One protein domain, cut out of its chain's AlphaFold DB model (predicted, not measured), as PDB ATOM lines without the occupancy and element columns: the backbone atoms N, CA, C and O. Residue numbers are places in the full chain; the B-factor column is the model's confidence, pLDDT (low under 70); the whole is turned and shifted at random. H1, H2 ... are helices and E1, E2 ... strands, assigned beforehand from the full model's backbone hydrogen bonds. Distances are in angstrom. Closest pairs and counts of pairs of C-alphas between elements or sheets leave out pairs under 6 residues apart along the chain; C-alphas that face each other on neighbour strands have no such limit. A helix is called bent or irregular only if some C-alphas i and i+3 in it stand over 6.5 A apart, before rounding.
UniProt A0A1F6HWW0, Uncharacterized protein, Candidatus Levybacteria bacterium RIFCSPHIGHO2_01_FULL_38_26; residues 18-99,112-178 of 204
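AT A GLANCE: This is residues 18 to 99 and 112 to 178 of the 204 residues of an uncharacterized protein of Candidatus Levybacteria bacterium RIFCSPHIGHO2_01_FULL_38_26 (UniProt A0A1F6HWW0). Picture a rod-shaped helical bundle, walked along its length four times: H1 followed by H2 one way, H3 back, the bent H4 out again, and H5 back. The hairpin E1 E2 packs on H4a near the end where H1 begins, and at that same end residues 114 to 119 stick out free. You read 149 residues, with five named helices and two named strands in the order H1 H2 H3 E1 E2 H4 H5; the sheet, E1 - E2, is antiparallel. The class is mostly helix, and the whole is compact, with a radius of gyration of the C-alphas of 16.7 A and spans of 56 by 28 by 27 A.

HOW THE PARTS SIT: Start at the hairpin of E1, residues 83 to 88, and E2, residues 91 to 96: N 86 and O 93 are within hydrogen-bond range at 2.9 A, as are N 84 and O 95 at 2.9 A. Residues 18 to 19 make a short antiparallel pairing with residues 83 to 84 of E1. Next find H4, residues 120 to 149, assigned as one helix by its hydrogen bonds but bent: C-alphas 135 and 138 are 7.1 A apart, and its arms H4a, residues 120 to 135, and H4b, residues 138 to 149, stand at a steep tilt of 39 degrees. The closest C-alphas of E2 and H4a are those of Ser 92 and Ala 127, 4.4 A apart. H3, residues 57 to 79, touches H4b with its residues 59 to 67 alone, closest at the C-alphas of Met 63 and Leu 139, 4.6 A, opposite ways at a shallow tilt of 27 degrees. H5, residues 153 to 177, forms a helical hairpin with H4b, closest at the C-alphas of Ser 147 and Arg 156, 4.6 A, at a shallow tilt of 32 degrees, only just short of steep. H1, residues 21 to 40, touches H3, closest at the C-alphas of Arg 25 and Arg 78, 4.1 A, opposite ways at a shallow tilt of 31 degrees. H1 also touches H5, with its residues 31 to 39 alone, closest at the C-alphas of Met 35 and Ala 169, 4.8 A. H2, residues 43 to 50, touches H5 at a steep tilt of 42 degrees, closest at the C-alphas of Tyr 45 and Ser 158, 5.0 A. H3 and H5 are apart. H1, H3, H4a, H4b and H5 are a bundle, helices packed side by side. Each O i to N i+4 pair is within hydrogen-bond range in H2, H3, H4a and H4b, against 14 of 16 in H1 and 19 of 21 in H5.

IN THESE COORDINATES: Find C-alpha 21 at (95.717, 144.840, 96.414), where H1 begins; it is 25.7 A long and irregular, with C-alphas 34 and 37 7.2 A apart. H3 runs 31.6 A to C-alpha 79 at (97.950, 151.547, 90.897). H5 runs 34.8 A to C-alpha 177 at (82.941, 157.434, 104.784) and is only just irregular, with C-alphas 172 and 175 6.6 A apart. H4a is 21.6 A long, H4b 16.1 A.

THE WHOLE: The two C-alphas farthest apart are those of Thr 117 and Asp 152, 56.3 A. Residues 100 to 111 are not printed, and C-alphas 99 and 112 are 24.8 A apart across that cut. Of the links that are printed whole, H2 to H3 is short and the others are tight. The mean pLDDT of the printed part is 90.4; look for values under 70 at residue 99 and residues 114 to 119.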
ATOM      1  N   LEU A  18      97.549 146.292 106.308       88.56
ATOM      2  CA  LEU A  18      97.748 146.033 104.888       88.56
ATOM      3  C   LEU A  18      96.393 145.802 104.209       88.56
ATOM      4  O   LEU A  18      95.648 144.896 104.592       88.56
ATOM      5  N   MET A  19      96.080 146.600 103.190       88.25
ATOM      6  CA  MET A  19      94.901 146.394 102.356       88.25
ATOM      7  C   MET A  19      95.232 145.402 101.234       88.25
ATOM      8  O   MET A  19      96.231 145.591 100.537       88.25
ATOM      9  N   PRO A  20      94.403 144.366 101.001       88.19
ATOM     10  CA  PRO A  20      94.568 143.511  99.834       88.19
ATOM     11  C   PRO A  20      94.568 144.346  98.551       88.19
ATOM     12  O   PRO A  20      93.708 145.209  98.366       88.19
ATOM     13  N   ARG A  21      95.516 144.070  97.652       85.06
ATOM     14  CA  ARG A  21      95.717 144.840  96.414       85.06
ATOM     15  C   ARG A  21      94.451 144.929  95.561       85.06
ATOM     16  O   ARG A  21      94.129 145.991  95.041       85.06
ATOM     17  N   GLU A  22      93.705 143.832  95.449       85.94
ATOM     18  CA  GLU A  22      92.429 143.787  94.721       85.94
ATOM     19  C   GLU A  22      91.371 144.708  95.343       85.94
ATOM     20  O   GLU A  22      90.666 145.415  94.623       85.94
ATOM     21  N   THR A  23      91.310 144.765  96.676       88.06
ATOM     22  CA  THR A  23      90.415 145.666  97.413       88.06
ATOM     23  C   THR A  23      90.793 147.125  97.192       88.06
ATOM     24  O   THR A  23      89.917 147.926  96.871       88.06
ATOM     25  N   ALA A  24      92.081 147.472  97.309       90.12
ATOM     26  CA  ALA A  24      92.566 148.833  97.065       90.12
ATOM     27  C   ALA A  24      92.243 149.295  95.639       90.12
ATOM     28  O   ALA A  24      91.671 150.366  95.436       90.12
ATOM     29  N   ARG A  25      92.491 148.422  94.660       89.31
ATOM     30  CA  ARG A  25      92.180 148.657  93.248       89.31
ATOM     31  C   ARG A  25      90.716 148.903  92.979       89.31
ATOM     32  O   ARG A  25      90.360 149.868  92.300       89.31
ATOM     33  N   ALA A  26      89.868 148.016  93.488       89.69
ATOM     34  CA  ALA A  26      88.433 148.130  93.321       89.69
ATOM     35  C   ALA A  26      87.910 149.404  94.008       89.69
ATOM     36  O   ALA A  26      87.085 150.112  93.430       89.69
ATOM     37  N   LEU A  27      88.449 149.748  95.183       91.69
ATOM     38  CA  LEU A  27      88.151 150.992  95.889       91.69
ATOM     39  C   LEU A  27      88.558 152.221  95.066       91.69
ATOM     40  O   LEU A  27      87.719 153.085  94.827       91.69
ATOM     41  N   GLY A  28      89.796 152.288  94.568       93.19
ATOM     42  CA  GLY A  28      90.271 153.389  93.723       93.19
ATOM     43  C   GLY A  28      89.430 153.554  92.454       93.19
ATOM     44  O   GLY A  28      89.007 154.657  92.113       93.19
ATOM     45  N   ALA A  29      89.089 152.455  91.778       91.88
ATOM     46  CA  ALA A  29      88.226 152.499  90.600       91.88
ATOM     47  C   ALA A  29      86.795 152.958  90.915       91.88
ATOM     48  O   ALA A  29      86.241 153.780  90.184       91.88
ATOM     49  N   GLY A  30      86.214 152.469  92.011       92.94
ATOM     50  CA  GLY A  30      84.899 152.900  92.474       92.94
ATOM     51  C   GLY A  30      84.872 154.384  92.844       92.94
ATOM     52  O   GLY A  30      83.994 155.115  92.394       92.94
ATOM     53  N   LEU A  31      85.881 154.865  93.576       94.25
ATOM     54  CA  LEU A  31      86.025 156.282  93.923       94.25
ATOM     55  C   LEU A  31      86.217 157.155  92.675       94.25
ATOM     56  O   LEU A  31      85.594 158.212  92.573       94.25
ATOM     57  N   ARG A  32      86.998 156.708  91.678       92.94
ATOM     58  CA  ARG A  32      87.118 157.412  90.387       92.94
ATOM     59  C   ARG A  32      85.758 157.567  89.710       92.94
ATOM     60  O   ARG A  32      85.498 158.633  89.154       92.94
ATOM     61  N   LYS A  33      84.913 156.535  89.747       90.00
ATOM     62  CA  LYS A  33      83.571 156.574  89.154       90.00
ATOM     63  C   LYS A  33      82.642 157.537  89.893       90.00
ATOM     64  O   LYS A  33      81.973 158.317  89.225       90.00
ATOM     65  N   LEU A  34      82.639 157.490  91.226       90.00
ATOM     66  CA  LEU A  34      81.831 158.365  92.085       90.00
ATOM     67  C   LEU A  34      82.216 159.835  91.886       90.00
ATOM     68  O   LEU A  34      81.489 160.629  91.300       90.00
ATOM     69  N   MET A  35      83.426 160.212  92.293       90.19
ATOM     70  CA  MET A  35      83.772 161.632  92.394       90.19
ATOM     71  C   MET A  35      84.666 162.151  91.270       90.19
ATOM     72  O   MET A  35      84.731 163.359  91.047       90.19
ATOM     73  N   GLY A  36      85.345 161.272  90.528       85.88
ATOM     74  CA  GLY A  36      86.311 161.683  89.508       85.88
ATOM     75  C   GLY A  36      85.691 162.558  88.423       85.88
ATOM     76  O   GLY A  36      86.239 163.606  88.099       85.88
ATOM     77  N   GLY A  37      84.513 162.183  87.915       87.31
ATOM     78  CA  GLY A  37      83.810 162.963  86.894       87.31
ATOM     79  C   GLY A  37      83.412 164.365  87.365       87.31
ATOM     80  O   GLY A  37      83.510 165.314  86.588       87.31
ATOM     81  N   GLN A  38      83.010 164.511  88.631       89.44
ATOM     82  CA  GLN A  38      82.670 165.813  89.216       89.44
ATOM     83  C   GLN A  38      83.908 166.707  89.331       89.44
ATOM     84  O   GLN A  38      83.859 167.873  88.949       89.44
ATOM     85  N   LEU A  39      85.033 166.146  89.788       90.19
ATOM     86  CA  LEU A  39      86.297 166.870  89.945       90.19
ATOM     87  C   LEU A  39      86.907 167.302  88.604       90.19
ATOM     88  O   LEU A  39      87.425 168.409  88.492       90.19
ATOM     89  N   GLU A  40      86.809 166.482  87.556       90.25
ATOM     90  CA  GLU A  40      87.244 166.885  86.208       90.25
ATOM     91  C   GLU A  40      86.421 168.067  85.680       90.25
ATOM     92  O   GLU A  40      86.961 168.995  85.080       90.25
ATOM     93  N   GLN A  41      85.113 168.071  85.956       92.88
ATOM     94  CA  GLN A  41      84.205 169.142  85.542       92.88
ATOM     95  C   GLN A  41      84.425 170.455  86.305       92.88
ATOM     96  O   GLN A  41      83.888 171.479  85.894       92.88
ATOM     97  N   ILE A  42      85.215 170.459  87.382       94.81
ATOM     98  CA  ILE A  42      85.599 171.674  88.115       94.81
ATOM     99  C   ILE A  42      86.691 172.461  87.371       94.81
ATOM    100  O   ILE A  42      86.694 173.693  87.416       94.81
ATOM    101  N   LYS A  43      87.581 171.777  86.639       92.06
ATOM    102  CA  LYS A  43      88.767 172.377  85.994       92.06
ATOM    103  C   LYS A  43      88.464 173.605  85.117       92.06
ATOM    104  O   LYS A  43      89.197 174.587  85.237       92.06
ATOM    105  N   PRO A  44      87.405 173.630  84.280       94.94
ATOM    106  CA  PRO A  44      87.088 174.813  83.479       94.94
ATOM    107  C   PRO A  44      86.771 176.049  84.330       94.94
ATOM    108  O   PRO A  44      87.197 177.150  83.992       94.94
ATOM    109  N   TYR A  45      86.070 175.874  85.452       96.94
ATOM    110  CA  TYR A  45      85.707 176.978  86.341       96.94
ATOM    111  C   TYR A  45      86.918 177.487  87.126       96.94
ATOM    112  O   TYR A  45      87.087 178.693  87.263       96.94
ATOM    113  N   VAL A  46      87.813 176.592  87.554       95.31
ATOM    114  CA  VAL A  46      89.101 176.980  88.157       95.31
ATOM    115  C   VAL A  46      89.946 177.777  87.160       95.31
ATOM    116  O   VAL A  46      90.474 178.831  87.506       95.31
ATOM    117  N   ASN A  47      90.003 177.351  85.895       94.19
ATOM    118  CA  ASN A  47      90.702 178.094  84.848       94.19
ATOM    119  C   ASN A  47      90.063 179.466  84.560       94.19
ATOM    120  O   ASN A  47      90.772 180.427  84.272       94.19
ATOM    121  N   ASN A  48      88.738 179.599  84.664       94.62
ATOM    122  CA  ASN A  48      88.085 180.908  84.562       94.62
ATOM    123  C   ASN A  48      88.520 181.844  85.697       94.62
ATOM    124  O   ASN A  48      88.810 183.011  85.439       94.62
ATOM    125  N   LEU A  49      88.612 181.331  86.929       96.38
ATOM    126  CA  LEU A  49      89.091 182.102  88.080       96.38
ATOM    127  C   LEU A  49      90.565 182.499  87.927       96.38
ATOM    128  O   LEU A  49      90.911 183.639  88.214       96.38
ATOM    129  N   LYS A  50      91.407 181.607  87.387       94.25
ATOM    130  CA  LYS A  50      92.830 181.862  87.091       94.25
ATOM    131  C   LYS A  50      93.067 183.079  86.202       94.25
ATOM    132  O   LYS A  50      94.057 183.779  86.344       94.25
ATOM    133  N   ASN A  51      92.162 183.318  85.258       90.56
ATOM    134  CA  ASN A  51      92.275 184.418  84.305       90.56
ATOM    135  C   ASN A  51      91.572 185.698  84.793       90.56
ATOM    136  O   ASN A  51      91.430 186.648  84.019       90.56
ATOM    137  N   ASN A  52      91.108 185.735  86.049       91.94
ATOM    138  CA  ASN A  52      90.383 186.868  86.605       91.94
ATOM    139  C   ASN A  52      91.265 187.711  87.552       91.94
ATOM    140  O   ASN A  52      91.673 187.211  88.597       91.94
ATOM    141  N   PRO A  53      91.477 189.014  87.272       91.44
ATOM    142  CA  PRO A  53      92.303 189.891  88.109       91.44
ATOM    143  C   PRO A  53      91.833 190.087  89.561       91.44
ATOM    144  O   PRO A  53      92.593 190.615  90.370       91.44
ATOM    145  N   GLN A  54      90.584 189.743  89.901       91.81
ATOM    146  CA  GLN A  54      90.058 189.850  91.270       91.81
ATOM    147  C   GLN A  54      90.463 188.670  92.161       91.81
ATOM    148  O   GLN A  54      90.369 188.771  93.385       91.81
ATOM    149  N   VAL A  55      90.872 187.551  91.564       95.69
ATOM    150  CA  VAL A  55      91.191 186.316  92.280       95.69
ATOM    151  C   VAL A  55      92.702 186.214  92.432       95.69
ATOM    152  O   VAL A  55      93.446 186.487  91.495       95.69
ATOM    153  N   LYS A  56      93.174 185.841  93.623       95.12
ATOM    154  CA  LYS A  56      94.608 185.661  93.859       95.12
ATOM    155  C   LYS A  56      95.067 184.333  93.270       95.12
ATOM    156  O   LYS A  56      94.413 183.313  93.478       95.12
ATOM    157  N   ASP A  57      96.241 184.337  92.648       95.44
ATOM    158  CA  ASP A  57      96.860 183.121  92.114       95.44
ATOM    159  C   ASP A  57      97.000 182.031  93.187       95.44
ATOM    160  O   ASP A  57      96.721 180.869  92.912       95.44
ATOM    161  N   ASP A  58      97.343 182.396  94.428       96.06
ATOM    162  CA  ASP A  58      97.469 181.449  95.545       96.06
ATOM    163  C   ASP A  58      96.159 180.705  95.849       96.06
ATOM    164  O   ASP A  58      96.183 179.504  96.120       96.06
ATOM    165  N   ASP A  59      95.012 181.389  95.756       96.06
ATOM    166  CA  ASP A  59      93.702 180.768  95.973       96.06
ATOM    167  C   ASP A  59      93.403 179.751  94.863       96.06
ATOM    168  O   ASP A  59      92.909 178.652  95.123       96.06
ATOM    169  N   VAL A  60      93.742 180.094  93.617       96.12
ATOM    170  CA  VAL A  60      93.572 179.210  92.456       96.12
ATOM    171  C   VAL A  60      94.505 178.008  92.540       96.12
ATOM    172  O   VAL A  60      94.055 176.878  92.357       96.12
ATOM    173  N   ASN A  61      95.772 178.226  92.882       96.56
ATOM    174  CA  ASN A  61      96.769 177.168  93.030       96.56
ATOM    175  C   ASN A  61      96.367 176.175  94.128       96.56
ATOM    176  O   ASN A  61      96.473 174.968  93.926       96.56
ATOM    177  N   ALA A  62      95.829 176.655  95.255       95.31
ATOM    178  CA  ALA A  62      95.321 175.790  96.320       95.31
ATOM    179  C   ALA A  62      94.128 174.928  95.861       95.31
ATOM    180  O   ALA A  62      94.019 173.761  96.245       95.31
ATOM    181  N   MET A  63      93.244 175.466  95.010       96.00
ATOM    182  CA  MET A  63      92.152 174.696  94.400       96.00
ATOM    183  C   MET A  63      92.668 173.656  93.392       96.00
ATOM    184  O   MET A  63      92.213 172.512  93.414       96.00
ATOM    185  N   GLU A  64      93.623 174.020  92.530       95.50
ATOM    186  CA  GLU A  64      94.259 173.099  91.574       95.50
ATOM    187  C   GLU A  64      94.984 171.953  92.300       95.50
ATOM    188  O   GLU A  64      94.820 170.779  91.947       95.50
ATOM    189  N   GLU A  65      95.733 172.272  93.358       95.38
ATOM    190  CA  GLU A  65      96.425 171.290  94.193       95.38
ATOM    191  C   GLU A  65      95.434 170.374  94.917       95.38
ATOM    192  O   GLU A  65      95.634 169.163  94.962       95.38
ATOM    193  N   SER A  66      94.331 170.919  95.433       95.31
ATOM    194  CA  SER A  66      93.265 170.140  96.069       95.31
ATOM    195  C   SER A  66      92.672 169.089  95.124       95.31
ATOM    196  O   SER A  66      92.579 167.915  95.488       95.31
ATOM    197  N   ILE A  67      92.337 169.477  93.889       94.06
ATOM    198  CA  ILE A  67      91.824 168.548  92.869       94.06
ATOM    199  C   ILE A  67      92.875 167.485  92.550       94.06
ATOM    200  O   ILE A  67      92.555 166.297  92.527       94.06
ATOM    201  N   THR A  68      94.123 167.907  92.341       94.06
ATOM    202  CA  THR A  68      95.239 167.010  92.014       94.06
ATOM    203  C   THR A  68      95.452 165.981  93.120       94.06
ATOM    204  O   THR A  68      95.404 164.790  92.844       94.06
ATOM    205  N   ARG A  69      95.524 166.406  94.387       94.44
ATOM    206  CA  ARG A  69      95.684 165.506  95.540       94.44
ATOM    207  C   ARG A  69      94.577 164.456  95.629       94.44
ATOM    208  O   ARG A  69      94.865 163.303  95.932       94.44
ATOM    209  N   VAL A  70      93.317 164.811  95.365       94.00
ATOM    210  CA  VAL A  70      92.223 163.821  95.370       94.00
ATOM    211  C   VAL A  70      92.375 162.821  94.225       94.00
ATOM    212  O   VAL A  70      92.194 161.621  94.428       94.00
ATOM    213  N   LEU A  71      92.707 163.299  93.025       92.50
ATOM    214  CA  LEU A  71      92.932 162.431  91.870       92.50
ATOM    215  C   LEU A  71      94.141 161.512  92.080       92.50
ATOM    216  O   LEU A  71      94.053 160.336  91.733       92.50
ATOM    217  N   ASP A  72      95.197 162.003  92.719       93.31
ATOM    218  CA  ASP A  72      96.382 161.227  93.079       93.31
ATOM    219  C   ASP A  72      96.059 160.176  94.141       93.31
ATOM    220  O   ASP A  72      96.472 159.033  93.998       93.31
ATOM    221  N   LEU A  73      95.272 160.498  95.175       94.38
ATOM    222  CA  LEU A  73      94.804 159.502  96.152       94.38
ATOM    223  C   LEU A  73      94.031 158.367  95.464       94.38
ATOM    224  O   LEU A  73      94.265 157.191  95.738       94.38
ATOM    225  N   ILE A  74      93.130 158.718  94.544       93.94
ATOM    226  CA  ILE A  74      92.352 157.756  93.750       93.94
ATOM    227  C   ILE A  74      93.268 156.918  92.846       93.94
ATOM    228  O   ILE A  74      93.077 155.705  92.736       93.94
ATOM    229  N   SER A  75      94.245 157.557  92.200       92.44
ATOM    230  CA  SER A  75      95.226 156.911  91.322       92.44
ATOM    231  C   SER A  75      96.097 155.927  92.099       92.44
ATOM    232  O   SER A  75      96.160 154.753  91.745       92.44
ATOM    233  N   ASN A  76      96.671 156.357  93.220       93.06
ATOM    234  CA  ASN A  76      97.520 155.528  94.067       93.06
ATOM    235  C   ASN A  76      96.756 154.327  94.643       93.06
ATOM    236  O   ASN A  76      97.229 153.197  94.563       93.06
ATOM    237  N   LEU A  77      95.515 154.518  95.112       92.06
ATOM    238  CA  LEU A  77      94.654 153.392  95.509       92.06
ATOM    239  C   LEU A  77      94.501 152.356  94.385       92.06
ATOM    240  O   LEU A  77      94.424 151.157  94.646       92.06
ATOM    241  N   ARG A  78      94.465 152.814  93.131       90.00
ATOM    242  CA  ARG A  78      94.294 151.954  91.961       90.00
ATOM    243  C   ARG A  78      95.592 151.305  91.473       90.00
ATOM    244  O   ARG A  78      95.533 150.202  90.932       90.00
ATOM    245  N   TYR A  79      96.742 151.948  91.626       90.00
ATOM    246  CA  TYR A  79      97.950 151.547  90.897       90.00
ATOM    247  C   TYR A  79      99.169 151.241  91.772       90.00
ATOM    248  O   TYR A  79     100.122 150.640  91.275       90.00
ATOM    249  N   SER A  80      99.150 151.566  93.065       89.19
ATOM    250  CA  SER A  80     100.236 151.185  93.974       89.19
ATOM    251  C   SER A  80     100.327 149.665  94.143       89.19
ATOM    252  O   SER A  80      99.319 148.948  94.133       89.19
ATOM    253  N   GLU A  81     101.550 149.151  94.292       86.12
ATOM    254  CA  GLU A  81     101.762 147.730  94.614       86.12
ATOM    255  C   GLU A  81     101.167 147.363  95.975       86.12
ATOM    256  O   GLU A  81     100.518 146.324  96.121       86.12
ATOM    257  N   GLU A  82     101.379 148.237  96.956       89.12
ATOM    258  CA  GLU A  82     100.986 148.071  98.341       89.12
ATOM    259  C   GLU A  82     100.243 149.317  98.828       89.12
ATOM    260  O   GLU A  82     100.688 150.452  98.636       89.12
ATOM    261  N   VAL A  83      99.112 149.086  99.498       91.75
ATOM    262  CA  VAL A  83      98.348 150.124 100.187       91.75
ATOM    263  C   VAL A  83      98.210 149.733 101.649       91.75
ATOM    264  O   VAL A  83      97.683 148.667 101.981       91.75
ATOM    265  N   LYS A  84      98.661 150.618 102.528       91.75
ATOM    266  CA  LYS A  84      98.547 150.484 103.978       91.75
ATOM    267  C   LYS A  84      97.631 151.559 104.535       91.75
ATOM    268  O   LYS A  84      97.617 152.685 104.043       91.75
ATOM    269  N   ILE A  85      96.909 151.217 105.593       90.88
ATOM    270  CA  ILE A  85      96.249 152.184 106.468       90.88
ATOM    271  C   ILE A  85      97.056 152.261 107.763       90.88
ATOM    272  O   ILE A  85      97.274 151.238 108.419       90.88
ATOM    273  N   ILE A  86      97.505 153.465 108.119       89.88
ATOM    274  CA  ILE A  86      98.231 153.731 109.365       89.88
ATOM    275  C   ILE A  86      97.349 154.588 110.280       89.88
ATOM    276  O   ILE A  86      97.105 155.752 109.957       89.88
ATOM    277  N   PRO A  87      96.891 154.062 111.429       86.94
ATOM    278  CA  PRO A  87      96.195 154.854 112.434       86.94
ATOM    279  C   PRO A  87      97.098 155.965 112.985       86.94
ATOM    280  O   PRO A  87      98.269 155.748 113.319       86.94
ATOM    281  N   ARG A  88      96.544 157.167 113.118       80.38
ATOM    282  CA  ARG A  88      97.190 158.365 113.662       80.38
ATOM    283  C   ARG A  88      96.360 158.950 114.802       80.38
ATOM    284  O   ARG A  88      95.180 158.659 114.982       80.38
ATOM    285  N   ILE A  89      96.971 159.854 115.561       75.88
ATOM    286  CA  ILE A  89      96.213 160.726 116.460       75.88
ATOM    287  C   ILE A  89      95.348 161.642 115.581       75.88
ATOM    288  O   ILE A  89      95.885 162.480 114.865       75.88
ATOM    289  N   GLY A  90      94.022 161.477 115.636       72.56
ATOM    290  CA  GLY A  90      93.065 162.314 114.897       72.56
ATOM    291  C   GLY A  90      92.581 161.764 113.548       72.56
ATOM    292  O   GLY A  90      91.828 162.460 112.873       72.56
ATOM    293  N   GLY A  91      92.957 160.541 113.158       82.88
ATOM    294  CA  GLY A  91      92.484 159.912 111.919       82.88
ATOM    295  C   GLY A  91      93.345 158.726 111.499       82.88
ATOM    296  O   GLY A  91      94.134 158.228 112.297       82.88
ATOM    297  N   SER A  92      93.231 158.303 110.242       89.19
ATOM    298  CA  SER A  92      94.084 157.256 109.663       89.19
ATOM    299  C   SER A  92      94.609 157.724 108.303       89.19
ATOM    300  O   SER A  92      93.939 158.471 107.593       89.19
ATOM    301  N   ASP A  93      95.823 157.329 107.936       91.06
ATOM    302  CA  ASP A  93      96.459 157.727 106.675       91.06
ATOM    303  C   ASP A  93      96.515 156.562 105.699       91.06
ATOM    304  O   ASP A  93      96.817 155.437 106.104       91.06
ATOM    305  N   PHE A  94      96.299 156.843 104.413       92.75
ATOM    306  CA  PHE A  94      96.763 155.935 103.375       92.75
ATOM    307  C   PHE A  94      98.264 156.123 103.175       92.75
ATOM    308  O   PHE A  94      98.753 157.245 103.047       92.75
ATOM    309  N   VAL A  95      98.990 155.012 103.123       92.44
ATOM    310  CA  VAL A  95     100.394 154.977 102.726       92.44
ATOM    311  C   VAL A  95     100.526 154.064 101.522       92.44
ATOM    312  O   VAL A  95     100.086 152.914 101.546       92.44
ATOM    313  N   PHE A  96     101.129 154.611 100.477       92.56
ATOM    314  CA  PHE A  96     101.266 153.989  99.172       92.56
ATOM    315  C   PHE A  96     102.730 153.632  98.930       92.56
ATOM    316  O   PHE A  96     103.623 154.429  99.230       92.56
ATOM    317  N   SER A  97     102.981 152.439  98.398       88.12
ATOM    318  CA  SER A  97     104.279 152.112  97.806       88.12
ATOM    319  C   SER A  97     104.435 152.761  96.426       88.12
ATOM    320  O   SER A  97     103.523 153.424  95.930       88.12
ATOM    321  N   GLU A  98     105.569 152.494  95.772       79.69
ATOM    322  CA  GLU A  98     105.799 152.859  94.372       79.69
ATOM    323  C   GLU A  98     104.622 152.430  93.471       79.69
ATOM    324  O   GLU A  98     104.026 151.357  93.648       79.69
ATOM    325  N   GLU A  99     104.261 153.310  92.531       69.75
ATOM    326  CA  GLU A  99     103.210 153.070  91.544       69.75
ATOM    327  C   GLU A  99     103.681 152.059  90.492       69.75
ATOM    328  O   GLU A  99     104.783 152.169  89.949       69.75
ATOM    329  N   ILE A 112      83.383 142.237  99.560       85.31
ATOM    330  CA  ILE A 112      82.660 142.678 100.750       85.31
ATOM    331  C   ILE A 112      83.669 143.052 101.829       85.31
ATOM    332  O   ILE A 112      84.381 142.203 102.363       85.31
ATOM    333  N   ILE A 113      83.693 144.330 102.187       82.38
ATOM    334  CA  ILE A 113      84.417 144.848 103.343       82.38
ATOM    335  C   ILE A 113      83.434 144.807 104.516       82.38
ATOM    336  O   ILE A 113      82.770 145.792 104.837       82.38
ATOM    337  N   ASN A 114      83.291 143.610 105.088       69.94
ATOM    338  CA  ASN A 114      82.499 143.326 106.279       69.94
ATOM    339  C   ASN A 114      83.422 142.729 107.336       69.94
ATOM    340  O   ASN A 114      83.889 141.598 107.210       69.94
ATOM    341  N   ASP A 115      83.707 143.515 108.356       61.75
ATOM    342  CA  ASP A 115      84.558 143.133 109.468       61.75
ATOM    343  C   ASP A 115      83.990 141.929 110.245       61.75
ATOM    344  O   ASP A 115      83.072 142.075 111.044       61.75
ATOM    345  N   SER A 116      84.553 140.732 110.072       43.62
ATOM    346  CA  SER A 116      84.406 139.686 111.102       43.62
ATOM    347  C   SER A 116      85.730 139.248 111.726       43.62
ATOM    348  O   SER A 116      85.732 138.362 112.579       43.62
ATOM    349  N   THR A 117      86.851 139.884 111.362       45.25
ATOM    350  CA  THR A 117      88.180 139.525 111.890       45.25
ATOM    351  C   THR A 117      89.152 140.693 112.098       45.25
ATOM    352  O   THR A 117      90.246 140.439 112.599       45.25
ATOM    353  N   THR A 118      88.837 141.951 111.760       49.81
ATOM    354  CA  THR A 118      89.821 143.049 111.874       49.81
ATOM    355  C   THR A 118      89.155 144.432 111.791       49.81
ATOM    356  O   THR A 118      88.338 144.614 110.894       49.81
ATOM    357  N   PRO A 119      89.595 145.443 112.578       55.94
ATOM    358  CA  PRO A 119      89.126 146.853 112.581       55.94
ATOM    359  C   PRO A 119      89.190 147.622 111.232       55.94
ATOM    360  O   PRO A 119      89.084 148.846 111.191       55.94
ATOM    361  N   THR A 120      89.336 146.922 110.111       73.75
ATOM    362  CA  THR A 120      89.525 147.383 108.740       73.75
ATOM    363  C   THR A 120      88.447 148.339 108.247       73.75
ATOM    364  O   THR A 120      88.807 149.293 107.572       73.75
ATOM    365  N   LEU A 121      87.156 148.140 108.554       84.12
ATOM    366  CA  LEU A 121      86.116 149.060 108.061       84.12
ATOM    367  C   LEU A 121      86.183 150.418 108.769       84.12
ATOM    368  O   LEU A 121      86.132 151.452 108.112       84.12
ATOM    369  N   ASN A 122      86.350 150.422 110.092       84.94
ATOM    370  CA  ASN A 122      86.487 151.663 110.855       84.94
ATOM    371  C   ASN A 122      87.754 152.423 110.453       84.94
ATOM    372  O   ASN A 122      87.700 153.624 110.209       84.94
ATOM    373  N   GLU A 123      88.878 151.720 110.327       87.69
ATOM    374  CA  GLU A 123      90.141 152.331 109.908       87.69
ATOM    375  C   GLU A 123      90.104 152.799 108.449       87.69
ATOM    376  O   GLU A 123      90.635 153.861 108.132       87.69
ATOM    377  N   LEU A 124      89.407 152.079 107.566       89.38
ATOM    378  CA  LEU A 124      89.144 152.528 106.200       89.38
ATOM    379  C   LEU A 124      88.277 153.788 106.178       89.38
ATOM    380  O   LEU A 124      88.617 154.737 105.481       89.38
ATOM    381  N   ASN A 125      87.191 153.829 106.948       90.38
ATOM    382  CA  ASN A 125      86.338 155.011 107.059       90.38
ATOM    383  C   ASN A 125      87.128 156.214 107.574       90.38
ATOM    384  O   ASN A 125      87.047 157.293 106.990       90.38
ATOM    385  N   ASN A 126      87.940 156.020 108.616       90.56
ATOM    386  CA  ASN A 126      88.820 157.055 109.153       90.56
ATOM    387  C   ASN A 126      89.841 157.519 108.110       90.56
ATOM    388  O   ASN A 126      90.057 158.723 107.974       90.56
ATOM    389  N   ALA A 127      90.419 156.601 107.329       92.38
ATOM    390  CA  ALA A 127      91.342 156.941 106.252       92.38
ATOM    391  C   ALA A 127      90.660 157.714 105.119       92.38
ATOM    392  O   ALA A 127      91.167 158.749 104.681       92.38
ATOM    393  N   LEU A 128      89.484 157.274 104.677       93.62
ATOM    394  CA  LEU A 128      88.692 157.966 103.663       93.62
ATOM    395  C   LEU A 128      88.270 159.357 104.141       93.62
ATOM    396  O   LEU A 128      88.317 160.305 103.362       93.62
ATOM    397  N   GLN A 129      87.873 159.507 105.404       93.06
ATOM    398  CA  GLN A 129      87.539 160.808 105.980       93.06
ATOM    399  C   GLN A 129      88.766 161.708 106.047       93.06
ATOM    400  O   GLN A 129      88.741 162.803 105.496       93.06
ATOM    401  N   HIS A 130      89.845 161.254 106.679       93.75
ATOM    402  CA  HIS A 130      91.034 162.069 106.895       93.75
ATOM    403  C   HIS A 130      91.659 162.520 105.569       93.75
ATOM    404  O   HIS A 130      91.784 163.717 105.318       93.75
ATOM    405  N   ASN A 131      91.974 161.581 104.673       93.94
ATOM    406  CA  ASN A 131      92.710 161.888 103.446       93.94
ATOM    407  C   ASN A 131      91.872 162.724 102.469       93.94
ATOM    408  O   ASN A 131      92.357 163.736 101.961       93.94
ATOM    409  N   PHE A 132      90.603 162.366 102.236       94.38
ATOM    410  CA  PHE A 132      89.777 163.091 101.266       94.38
ATOM    411  C   PHE A 132      89.238 164.414 101.811       94.38
ATOM    412  O   PHE A 132      89.178 165.377 101.053       94.38
ATOM    413  N   ASN A 133      88.890 164.521 103.101       92.38
ATOM    414  CA  ASN A 133      88.428 165.803 103.649       92.38
ATOM    415  C   ASN A 133      89.576 166.816 103.716       92.38
ATOM    416  O   ASN A 133      89.368 167.983 103.389       92.38
ATOM    417  N   ASN A 134      90.790 166.374 104.068       91.69
ATOM    418  CA  ASN A 134      91.975 167.234 104.027       91.69
ATOM    419  C   ASN A 134      92.304 167.664 102.597       91.69
ATOM    420  O   ASN A 134      92.627 168.828 102.366       91.69
ATOM    421  N   ALA A 135      92.199 166.745 101.633       92.69
ATOM    422  CA  ALA A 135      92.451 167.063 100.237       92.69
ATOM    423  C   ALA A 135      91.403 168.031  99.676       92.69
ATOM    424  O   ALA A 135      91.793 168.981  99.013       92.69
ATOM    425  N   LEU A 136      90.109 167.853  99.970       92.75
ATOM    426  CA  LEU A 136      89.008 168.678  99.446       92.75
ATOM    427  C   LEU A 136      88.768 169.996 100.203       92.75
ATOM    428  O   LEU A 136      88.100 170.889  99.680       92.75
ATOM    429  N   GLY A 137      89.268 170.122 101.433       93.25
ATOM    430  CA  GLY A 137      89.055 171.293 102.290       93.25
ATOM    431  C   GLY A 137      89.391 172.630 101.614       93.25
ATOM    432  O   GLY A 137      88.533 173.518 101.612       93.25
ATOM    433  N   PRO A 138      90.577 172.779 100.989       94.81
ATOM    434  CA  PRO A 138      90.942 174.002 100.275       94.81
ATOM    435  C   PRO A 138      89.995 174.324  99.114       94.81
ATOM    436  O   PRO A 138      89.574 175.471  98.979       94.81
ATOM    437  N   LEU A 139      89.586 173.326  98.320       95.19
ATOM    438  CA  LEU A 139      88.665 173.536  97.200       95.19
ATOM    439  C   LEU A 139      87.351 174.170  97.655       95.19
ATOM    440  O   LEU A 139      86.880 175.123  97.036       95.19
ATOM    441  N   ARG A 140      86.790 173.688  98.767       96.31
ATOM    442  CA  ARG A 140      85.603 174.291  99.377       96.31
ATOM    443  C   ARG A 140      85.902 175.695  99.908       96.31
ATOM    444  O   ARG A 140      85.210 176.639  99.539       96.31
ATOM    445  N   GLY A 141      86.912 175.833 100.767       97.00
ATOM    446  CA  GLY A 141      87.185 177.077 101.493       97.00
ATOM    447  C   GLY A 141      87.504 178.261 100.576       97.00
ATOM    448  O   GLY A 141      86.917 179.332 100.729       97.00
ATOM    449  N   HIS A 142      88.375 178.063  99.582       97.50
ATOM    450  CA  HIS A 142      88.723 179.124  98.633       97.50
ATOM    451  C   HIS A 142      87.548 179.462  97.710       97.50
ATOM    452  O   HIS A 142      87.295 180.639  97.461       97.50
ATOM    453  N   SER A 143      86.761 178.471  97.279       97.19
ATOM    454  CA  SER A 143      85.573 178.736  96.455       97.19
ATOM    455  C   SER A 143      84.489 179.507  97.220       97.19
ATOM    456  O   SER A 143      83.893 180.428  96.664       97.19
ATOM    457  N   GLU A 144      84.252 179.198  98.503       97.88
ATOM    458  CA  GLU A 144      83.342 179.972  99.368       97.88
ATOM    459  C   GLU A 144      83.821 181.422  99.512       97.88
ATOM    460  O   GLU A 144      83.042 182.358  99.319       97.88
ATOM    461  N   MET A 145      85.112 181.618  99.792       97.31
ATOM    462  CA  MET A 145      85.700 182.948  99.942       97.31
ATOM    463  C   MET A 145      85.588 183.780  98.658       97.31
ATOM    464  O   MET A 145      85.186 184.942  98.716       97.31
ATOM    465  N   ILE A 146      85.901 183.190  97.500       97.25
ATOM    466  CA  ILE A 146      85.814 183.866  96.201       97.25
ATOM    467  C   ILE A 146      84.359 184.206  95.871       97.25
ATOM    468  O   ILE A 146      84.083 185.335  95.477       97.25
ATOM    469  N   SER A 147      83.419 183.277  96.071       97.19
ATOM    470  CA  SER A 147      81.992 183.523  95.808       97.19
ATOM    471  C   SER A 147      81.454 184.709  96.620       97.19
ATOM    472  O   SER A 147      80.777 185.586  96.074       97.19
ATOM    473  N   LEU A 148      81.818 184.787  97.906       96.62
ATOM    474  CA  LEU A 148      81.417 185.877  98.802       96.62
ATOM    475  C   LEU A 148      82.112 187.211  98.485       96.62
ATOM    476  O   LEU A 148      81.521 188.268  98.697       96.62
ATOM    477  N   GLY A 149      83.357 187.171  98.004       94.50
ATOM    478  CA  GLY A 149      84.166 188.355  97.694       94.50
ATOM    479  C   GLY A 149      84.030 188.889  96.264       94.50
ATOM    480  O   GLY A 149      84.499 189.994  95.988       94.50
ATOM    481  N   ALA A 150      83.410 188.132  95.356       95.44
ATOM    482  CA  ALA A 150      83.314 188.465  93.937       95.44
ATOM    483  C   ALA A 150      82.540 189.770  93.690       95.44
ATOM    484  O   ALA A 150      81.400 189.927  94.146       95.44
ATOM    485  N   GLN A 151      83.130 190.682  92.908       94.12
ATOM    486  CA  GLN A 151      82.497 191.949  92.515       94.12
ATOM    487  C   GLN A 151      81.711 191.827  91.204       94.12
ATOM    488  O   GLN A 151      80.778 192.597  90.976       94.12
ATOM    489  N   ASP A 152      82.050 190.847  90.365       94.56
ATOM    490  CA  ASP A 152      81.351 190.543  89.119       94.56
ATOM    491  C   ASP A 152      80.655 189.174  89.155       94.56
ATOM    492  O   ASP A 152      81.029 188.263  89.899       94.56
ATOM    493  N   GLU A 153      79.622 189.038  88.323       94.31
ATOM    494  CA  GLU A 153      78.780 187.842  88.281       94.31
ATOM    495  C   GLU A 153      79.515 186.613  87.736       94.31
ATOM    496  O   GLU A 153      79.257 185.502  88.183       94.31
ATOM    497  N   ASN A 154      80.465 186.789  86.814       94.81
ATOM    498  CA  ASN A 154      81.173 185.665  86.201       94.81
ATOM    499  C   ASN A 154      82.120 184.974  87.197       94.81
ATOM    500  O   ASN A 154      82.187 183.743  87.253       94.81
ATOM    501  N   THR A 155      82.819 185.757  88.025       96.81
ATOM    502  CA  THR A 155      83.643 185.238  89.130       96.81
ATOM    503  C   THR A 155      82.789 184.490  90.145       96.81
ATOM    504  O   THR A 155      83.118 183.364  90.526       96.81
ATOM    505  N   ARG A 156      81.660 185.090  90.548       97.75
ATOM    506  CA  ARG A 156      80.727 184.484  91.504       97.75
ATOM    507  C   ARG A 156      80.157 183.173  90.977       97.75
ATOM    508  O   ARG A 156      80.161 182.174  91.692       97.75
ATOM    509  N   GLU A 157      79.717 183.161  89.723       97.50
ATOM    510  CA  GLU A 157      79.163 181.974  89.076       97.50
ATOM    511  C   GLU A 157      80.213 180.868  88.955       97.50
ATOM    512  O   GLU A 157      79.943 179.725  89.312       97.50
ATOM    513  N   SER A 158      81.441 181.200  88.544       97.62
ATOM    514  CA  SER A 158      82.528 180.217  88.474       97.62
ATOM    515  C   SER A 158      82.794 179.583  89.844       97.62
ATOM    516  O   SER A 158      82.839 178.360  89.945       97.62
ATOM    517  N   ALA A 159      82.879 180.378  90.913       97.81
ATOM    518  CA  ALA A 159      83.055 179.860  92.270       97.81
ATOM    519  C   ALA A 159      81.863 179.003  92.746       97.81
ATOM    520  O   ALA A 159      82.057 177.932  93.324       97.81
ATOM    521  N   ASN A 160      80.628 179.410  92.447       98.06
ATOM    522  CA  ASN A 160      79.424 178.643  92.785       98.06
ATOM    523  C   ASN A 160      79.345 177.303  92.044       98.06
ATOM    524  O   ASN A 160      78.931 176.300  92.628       98.06
ATOM    525  N   GLN A 161      79.777 177.256  90.784       97.94
ATOM    526  CA  GLN A 161      79.855 176.015  90.014       97.94
ATOM    527  C   GLN A 161      80.888 175.050  90.606       97.94
ATOM    528  O   GLN A 161      80.625 173.847  90.687       97.94
ATOM    529  N   ILE A 162      82.024 175.559  91.096       97.62
ATOM    530  CA  ILE A 162      83.003 174.743  91.828       97.62
ATOM    531  C   ILE A 162      82.370 174.177  93.105       97.62
ATOM    532  O   ILE A 162      82.420 172.964  93.320       97.62
ATOM    533  N   LEU A 163      81.716 175.018  93.915       97.19
ATOM    534  CA  LEU A 163      81.053 174.595  95.157       97.19
ATOM    535  C   LEU A 163      79.964 173.551  94.920       97.19
ATOM    536  O   LEU A 163      79.894 172.564  95.648       97.19
ATOM    537  N   SER A 164      79.137 173.742  93.893       96.50
ATOM    538  CA  SER A 164      78.065 172.808  93.539       96.50
ATOM    539  C   SER A 164      78.616 171.415  93.223       96.50
ATOM    540  O   SER A 164      78.122 170.409  93.736       96.50
ATOM    541  N   ARG A 165      79.695 171.350  92.438       95.06
ATOM    542  CA  ARG A 165      80.337 170.090  92.033       95.06
ATOM    543  C   ARG A 165      81.109 169.435  93.163       95.06
ATOM    544  O   ARG A 165      81.030 168.219  93.325       95.06
ATOM    545  N   PHE A 166      81.795 170.235  93.977       94.38
ATOM    546  CA  PHE A 166      82.377 169.775  95.233       94.38
ATOM    547  C   PHE A 166      81.299 169.138  96.124       94.38
ATOM    548  O   PHE A 166      81.485 168.020  96.599       94.38
ATOM    549  N   GLN A 167      80.155 169.802  96.309       94.12
ATOM    550  CA  GLN A 167      79.078 169.298  97.160       94.12
ATOM    551  C   GLN A 167      78.482 167.998  96.611       94.12
ATOM    552  O   GLN A 167      78.183 167.097  97.393       94.12
ATOM    553  N   ALA A 168      78.336 167.875  95.288       92.75
ATOM    554  CA  ALA A 168      77.908 166.633  94.648       92.75
ATOM    555  C   ALA A 168      78.891 165.485  94.940       92.75
ATOM    556  O   ALA A 168      78.484 164.458  95.479       92.75
ATOM    557  N   ALA A 169      80.188 165.698  94.694       91.56
ATOM    558  CA  ALA A 169      81.236 164.723  95.001       91.56
ATOM    559  C   ALA A 169      81.262 164.332  96.490       91.56
ATOM    560  O   ALA A 169      81.378 163.157  96.834       91.56
ATOM    561  N   TYR A 170      81.123 165.311  97.385       91.50
ATOM    562  CA  TYR A 170      81.118 165.085  98.827       91.50
ATOM    563  C   TYR A 170      79.881 164.303  99.292       91.50
ATOM    564  O   TYR A 170      79.991 163.408 100.129       91.50
ATOM    565  N   ASN A 171      78.706 164.598  98.731       91.19
ATOM    566  CA  ASN A 171      77.467 163.881  99.038       91.19
ATOM    567  C   ASN A 171      77.518 162.415  98.599       91.19
ATOM    568  O   ASN A 171      76.926 161.572  99.266       91.19
ATOM    569  N   GLU A 172      78.222 162.111  97.511       90.00
ATOM    570  CA  GLU A 172      78.445 160.737  97.054       90.00
ATOM    571  C   GLU A 172      79.471 159.990  97.919       90.00
ATOM    572  O   GLU A 172      79.302 158.805  98.206       90.00
ATOM    573  N   LEU A 173      80.513 160.683  98.387       91.94
ATOM    574  CA  LEU A 173      81.555 160.096  99.230       91.94
ATOM    575  C   LEU A 173      81.088 159.854 100.677       91.94
ATOM    576  O   LEU A 173      81.484 158.869 101.305       91.94
ATOM    577  N   ARG A 174      80.242 160.734 101.222       92.25
ATOM    578  CA  ARG A 174      79.848 160.715 102.638       92.25
ATOM    579  C   ARG A 174      79.230 159.383 103.098       92.25
ATOM    580  O   ARG A 174      79.674 158.891 104.132       92.25
ATOM    581  N   PRO A 175      78.276 158.757 102.379       91.19
ATOM    582  CA  PRO A 175      77.730 157.455 102.769       91.19
ATOM    583  C   PRO A 175      78.784 156.347 102.873       91.19
ATOM    584  O   PRO A 175      78.623 155.430 103.673       91.19
ATOM    585  N   ILE A 176      79.863 156.437 102.088       90.69
ATOM    586  CA  ILE A 176      80.977 155.481 102.116       90.69
ATOM    587  C   ILE A 176      81.839 155.735 103.351       90.69
ATOM    588  O   ILE A 176      82.144 154.807 104.088       90.69
ATOM    589  N   GLN A 177      82.167 157.002 103.616       89.19
ATOM    590  CA  GLN A 177      82.941 157.434 104.784       89.19
ATOM    591  C   GLN A 177      82.263 157.123 106.126       89.19
ATOM    592  O   GLN A 177      82.944 157.060 107.148       89.19
ATOM    593  N   THR A 178      80.935 156.981 106.144       88.31
ATOM    594  CA  THR A 178      80.143 156.742 107.359       88.31
ATOM    595  C   THR A 178      79.474 155.369 107.385       88.31
ATOM    596  O   THR A 178      78.532 155.180 108.151       88.31
TER     597      THR A 178